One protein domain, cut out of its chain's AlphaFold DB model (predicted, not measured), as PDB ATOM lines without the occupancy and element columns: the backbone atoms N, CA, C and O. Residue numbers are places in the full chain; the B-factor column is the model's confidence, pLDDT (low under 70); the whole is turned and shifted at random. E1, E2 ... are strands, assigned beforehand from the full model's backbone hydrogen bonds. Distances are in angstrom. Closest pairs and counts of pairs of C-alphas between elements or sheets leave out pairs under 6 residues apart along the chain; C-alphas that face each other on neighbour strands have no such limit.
ATOM      1  N   ARG A  34     131.074  92.597  55.301       61.47
ATOM      2  CA  ARG A  34     130.577  93.249  56.515       61.47
ATOM      3  C   ARG A  34     129.373  92.455  56.997       61.47
ATOM      4  O   ARG A  34     128.256  92.679  56.543       61.47
ATOM      5  N   ILE A  35     129.614  91.465  57.852       74.75
ATOM      6  CA  ILE A  35     128.553  90.668  58.453       74.75
ATOM      7  C   ILE A  35     127.805  91.626  59.371       74.75
ATOM      8  O   ILE A  35     128.388  92.195  60.297       74.75
ATOM      9  N   GLY A  36     126.527  91.846  59.065       82.19
ATOM     10  CA  GLY A  36     125.638  92.590  59.943       82.19
ATOM     11  C   GLY A  36     125.589  91.889  61.295       82.19
ATOM     12  O   GLY A  36     125.347  90.685  61.368       82.19
ATOM     13  N   CYS A  37     125.854  92.631  62.357       85.50
ATOM     14  CA  CYS A  37     125.801  92.136  63.725       85.50
ATOM     15  C   CYS A  37     124.835  92.996  64.536       85.50
ATOM     16  O   CYS A  37     124.529  94.127  64.162       85.50
ATOM     17  N   ASN A  38     124.330  92.452  65.638       85.31
ATOM     18  CA  ASN A  38     123.437  93.167  66.538       85.31
ATOM     19  C   ASN A  38     124.109  93.297  67.905       85.31
ATOM     20  O   ASN A  38     124.489  92.291  68.503       85.31
ATOM     21  N   CYS A  39     124.251  94.526  68.385       86.44
ATOM     22  CA  CYS A  39     124.827  94.850  69.683       86.44
ATOM     23  C   CYS A  39     123.805  95.682  70.461       86.44
ATOM     24  O   CYS A  39     123.456  96.781  70.043       86.44
ATOM     25  N   ASN A  40     123.290  95.153  71.575       84.00
ATOM     26  CA  ASN A  40     122.282  95.823  72.416       84.00
ATOM     27  C   ASN A  40     121.030  96.307  71.650       84.00
ATOM     28  O   ASN A  40     120.499  97.379  71.930       84.00
ATOM     29  N   GLY A  41     120.577  95.542  70.652       84.94
ATOM     30  CA  GLY A  41     119.426  95.911  69.818       84.94
ATOM     31  C   GLY A  41     119.739  96.934  68.722       84.94
ATOM     32  O   GLY A  41     118.830  97.333  67.996       84.94
ATOM     33  N   LYS A  42     121.002  97.354  68.576       85.69
ATOM     34  CA  LYS A  42     121.456  98.245  67.507       85.69
ATOM     35  C   LYS A  42     122.187  97.458  66.413       85.69
ATOM     36  O   LYS A  42     123.079  96.661  66.724       85.69
ATOM     37  N   PRO A  43     121.866  97.698  65.129       85.69
ATOM     38  CA  PRO A  43     122.589  97.094  64.020       85.69
ATOM     39  C   PRO A  43     124.003  97.682  63.914       85.69
ATOM     40  O   PRO A  43     124.217  98.885  64.058       85.69
ATOM     41  N   GLY A  44     124.970  96.820  63.632       87.81
ATOM     42  CA  GLY A  44     126.373  97.166  63.470       87.81
ATOM     43  C   GLY A  44     127.058  96.301  62.420       87.81
ATOM     44  O   GLY A  44     126.440  95.476  61.744       87.81
ATOM     45  N   VAL A  45     128.364  96.500  62.291       88.69
ATOM     46  CA  VAL A  45     129.234  95.759  61.381       88.69
ATOM     47  C   VAL A  45     130.229  94.950  62.193       88.69
ATOM     48  O   VAL A  45     130.894  95.484  63.083       88.69
ATOM     49  N   TYR A  46     130.335  93.662  61.889       86.19
ATOM     50  CA  TYR A  46     131.347  92.808  62.485       86.19
ATOM     51  C   TYR A  46     132.722  93.079  61.868       86.19
ATOM     52  O   TYR A  46     132.887  93.091  60.647       86.19
ATOM     53  N   TRP A  47     133.712  93.244  62.739       83.69
ATOM     54  CA  TRP A  47     135.111  93.432  62.394       83.69
ATOM     55  C   TRP A  47     135.950  92.305  62.991       83.69
ATOM     56  O   TRP A  47     136.109  92.203  64.211       83.69
ATOM     57  N   PHE A  48     136.493  91.460  62.117       83.25
ATOM     58  CA  PHE A  48     137.418  90.391  62.484       83.25
ATOM     59  C   PHE A  48     138.756  90.981  62.954       83.25
ATOM     60  O   PHE A  48     139.215  91.972  62.397       83.25
ATOM     61  N   LEU A  49     139.362  90.408  63.999       81.62
ATOM     62  CA  LEU A  49     140.617  90.854  64.641       81.62
ATOM     63  C   LEU A  49     140.608  92.258  65.279       81.62
ATOM     64  O   LEU A  49     141.564  92.636  65.953       81.62
ATOM     65  N   HIS A  50     139.501  92.997  65.204       77.06
ATOM     66  CA  HIS A  50     139.314  94.277  65.896       77.06
ATOM     67  C   HIS A  50     138.805  94.087  67.334       77.06
ATOM     68  O   HIS A  50     137.730  94.540  67.712       77.06
ATOM     69  N   VAL A  51     139.575  93.386  68.170       75.44
ATOM     70  CA  VAL A  51     139.110  92.946  69.502       75.44
ATOM     71  C   VAL A  51     138.972  94.108  70.498       75.44
ATOM     72  O   VAL A  51     138.086  94.099  71.359       75.44
ATOM     73  N   LYS A  52     139.837  95.126  70.395       79.12
ATOM     74  CA  LYS A  52     139.932  96.219  71.382       79.12
ATOM     75  C   LYS A  52     139.242  97.509  70.953       79.12
ATOM     76  O   LYS A  52     138.636  98.167  71.793       79.12
ATOM     77  N   THR A  53     139.329  97.867  69.677       83.00
ATOM     78  CA  THR A  53     138.883  99.168  69.174       83.00
ATOM     79  C   THR A  53     138.138  99.022  67.858       83.00
ATOM     80  O   THR A  53     138.493  98.213  67.000       83.00
ATOM     81  N   CYS A  54     137.098  99.837  67.707       84.69
ATOM     82  CA  CYS A  54     136.397  99.972  66.443       84.69
ATOM     83  C   CYS A  54     137.186 100.881  65.491       84.69
ATOM     84  O   CYS A  54     137.876 101.797  65.949       84.69
ATOM     85  N   PRO A  55     137.117 100.631  64.174       82.44
ATOM     86  CA  PRO A  55     137.742 101.503  63.190       82.44
ATOM     87  C   PRO A  55     137.086 102.889  63.172       82.44
ATOM     88  O   PRO A  55     135.958 103.077  63.636       82.44
ATOM     89  N   LYS A  56     137.804 103.875  62.618       81.38
ATOM     90  CA  LYS A  56     137.327 105.264  62.521       81.38
ATOM     91  C   LYS A  56     135.969 105.321  61.803       81.38
ATOM     92  O   LYS A  56     135.798 104.711  60.752       81.38
ATOM     93  N   GLY A  57     135.021 106.068  62.372       81.19
ATOM     94  CA  GLY A  57     133.647 106.187  61.861       81.19
ATOM     95  C   GLY A  57     132.642 105.203  62.471       81.19
ATOM     96  O   GLY A  57     131.466 105.242  62.112       81.19
ATOM     97  N   TYR A  58     133.079 104.349  63.400       80.38
ATOM     98  CA  TYR A  58     132.205 103.501  64.208       80.38
ATOM     99  C   TYR A  58     132.371 103.840  65.691       80.38
ATOM    100  O   TYR A  58     133.484 104.074  66.162       80.38
ATOM    101  N   HIS A  59     131.259 103.860  66.418       77.38
ATOM    102  CA  HIS A  59     131.193 104.218  67.831       77.38
ATOM    103  C   HIS A  59     130.611 103.068  68.627       77.38
ATOM    104  O   HIS A  59     129.605 102.494  68.217       77.38
ATOM    105  N   ASP A  60     131.231 102.784  69.772       76.38
ATOM    106  CA  ASP A  60     130.885 101.683  70.665       76.38
ATOM    107  C   ASP A  60     130.828 100.305  69.977       76.38
ATOM    108  O   ASP A  60     130.640 100.133  68.769       76.38
ATOM    109  N   GLY A  61     131.049  99.251  70.754       84.31
ATOM    110  CA  GLY A  61     130.984  97.916  70.185       84.31
ATOM    111  C   GLY A  61     130.908  96.807  71.207       84.31
ATOM    112  O   GLY A  61     131.488  96.898  72.288       84.31
ATOM    113  N   CYS A  62     130.212  95.741  70.828       87.12
ATOM    114  CA  CYS A  62     130.115  94.515  71.605       87.12
ATOM    115  C   CYS A  62     131.239  93.565  71.196       87.12
ATOM    116  O   CYS A  62     131.455  93.328  70.005       87.12
ATOM    117  N   SER A  63     131.937  92.998  72.179       86.62
ATOM    118  CA  SER A  63     132.916  91.936  71.931       86.62
ATOM    119  C   SER A  63     132.245  90.738  71.252       86.62
ATOM    120  O   SER A  63     131.162  90.327  71.665       86.62
ATOM    121  N   HIS A  64     132.881  90.177  70.225       83.19
ATOM    122  CA  HIS A  64     132.443  88.951  69.555       83.19
ATOM    123  C   HIS A  64     133.619  87.978  69.408       83.19
ATOM    124  O   HIS A  64     134.782  88.341  69.576       83.19
ATOM    125  N   VAL A  65     133.327  86.712  69.105       80.75
ATOM    126  CA  VAL A  65     134.367  85.690  68.924       80.75
ATOM    127  C   VAL A  65     135.319  86.116  67.807       80.75
ATOM    128  O   VAL A  65     134.877  86.341  66.689       80.75
ATOM    129  N   ALA A  66     136.616  86.212  68.122       79.94
ATOM    130  CA  ALA A  66     137.681  86.615  67.197       79.94
ATOM    131  C   ALA A  66     137.516  88.018  66.564       79.94
ATOM    132  O   ALA A  66     138.136  88.313  65.540       79.94
ATOM    133  N   GLY A  67     136.730  88.908  67.179       87.00
ATOM    134  CA  GLY A  67     136.490  90.248  66.651       87.00
ATOM    135  C   GLY A  67     135.592  91.113  67.534       87.00
ATOM    136  O   GLY A  67     135.511  90.937  68.750       87.00
ATOM    137  N   ARG A  68     134.910  92.077  66.921       88.88
ATOM    138  CA  ARG A  68     133.971  92.979  67.602       88.88
ATOM    139  C   ARG A  68     132.870  93.423  66.650       88.88
ATOM    140  O   ARG A  68     133.111  93.634  65.467       88.88
ATOM    141  N   CYS A  69     131.663  93.589  67.174       89.19
ATOM    142  CA  CYS A  69     130.567  94.250  66.478       89.19
ATOM    143  C   CYS A  69     130.629  95.749  66.761       89.19
ATOM    144  O   CYS A  69     130.500  96.142  67.917       89.19
ATOM    145  N   CYS A  70     130.827  96.571  65.734       88.31
ATOM    146  CA  CYS A  70     130.951  98.022  65.856       88.31
ATOM    147  C   CYS A  70     129.731  98.716  65.252       88.31
ATOM    148  O   CYS A  70     129.357  98.435  64.109       88.31
ATOM    149  N   MET A  71     129.105  99.619  66.003       87.62
ATOM    150  CA  MET A  71     127.908 100.335  65.552       87.62
ATOM    151  C   MET A  71     128.310 101.600  64.789       87.62
ATOM    152  O   MET A  71     129.313 102.241  65.104       87.62
ATOM    153  N   LYS A  72     127.566 101.946  63.736       75.75
ATOM    154  CA  LYS A  72     127.782 103.207  63.014       75.75
ATOM    155  C   LYS A  72     127.137 104.335  63.825       75.75
ATOM    156  O   LYS A  72     126.008 104.157  64.284       75.75
ATOM    157  N   SER A  73     127.864 105.434  64.037       61.97
ATOM    158  CA  SER A  73     127.278 106.648  64.621       61.97
ATOM    159  C   SER A  73     126.412 107.401  63.625       61.97
ATOM    160  O   SER A  73     126.587 107.193  62.401       61.97
TER     161      SER A  73
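What this domain is: This is residues 34 to 73 of the 73 residues of a protein of Anemonia sulcata (UniProt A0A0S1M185). Two small hairpins, E1 with E2 and E3 with E4, are joined side by side through E2 and E4 into one strongly twisted sheet, curled like part of a barrel and open on one side. The loop of residues 49 to 57 leads from the first hairpin to the second. The printed part has 40 residues, with four named strands, E1 to E4 along the chain, and no named helix; the class is all strand. Across the sheet the order is E1, E2, E4, E3, all antiparallel. The whole is compact, with a radius of gyration of the C-alphas of 8.5 A, and rounded, spanning 21 by 19 by 16 A.

How they stand to each other: Start near the first printed residue with E1, residues 36 to 39, and go on to E2, residues 42 to 48: they form an antiparallel hairpin, their directions 115 degrees apart. Look there for N 37 and O 44, 3.0 A apart and within hydrogen-bond range, and for N 44 and O 37, 2.8 A. Further along come E3, residues 58 to 64, and E4, residues 67 to 72, a second antiparallel hairpin at 149 degrees. In it N 69 and O 62 are within hydrogen-bond range at 2.9 A. E2 and E4 are antiparallel neighbours at 140 degrees, with N 45 and O 70 at 2.8 A, within hydrogen-bond range. E1 and E3 are the edge strands; their closest C-alphas, those of Cys 39 and Cys 62, are 5.6 A apart. E2 and E3 are only just apart, with closest C-alphas at 8.1 A. From edge to edge the strands' lines turn by 93 degrees and the way across the sheet by 94 degrees.

Where its parts are: Find C-alpha 36 at (125.638, 92.590, 59.943), where E1 begins; it measures 10.0 A from first to last C-alpha. E2 runs 18.5 A from Lys 42 to Phe 48, whose C-alpha is at (137.418, 90.391, 62.484). E3 runs 15.5 A from Tyr 58 to His 64. E4 runs 16.0 A from Gly 67 to C-alpha 72 at (127.782, 103.207, 63.014).

The domain as a whole: The two C-alphas farthest apart, those of Ala 66 and Ser 73, are 22.7 A apart. The printed part has no cut and ends at residue 73, the chain's last. The links E1 to E2 and E3 to E4 are tight, E2 to E3 is short with 9 residues between, and no link is long. The mean pLDDT of the printed part is 82.2, and residues 34 and 73 are under 70 in this model.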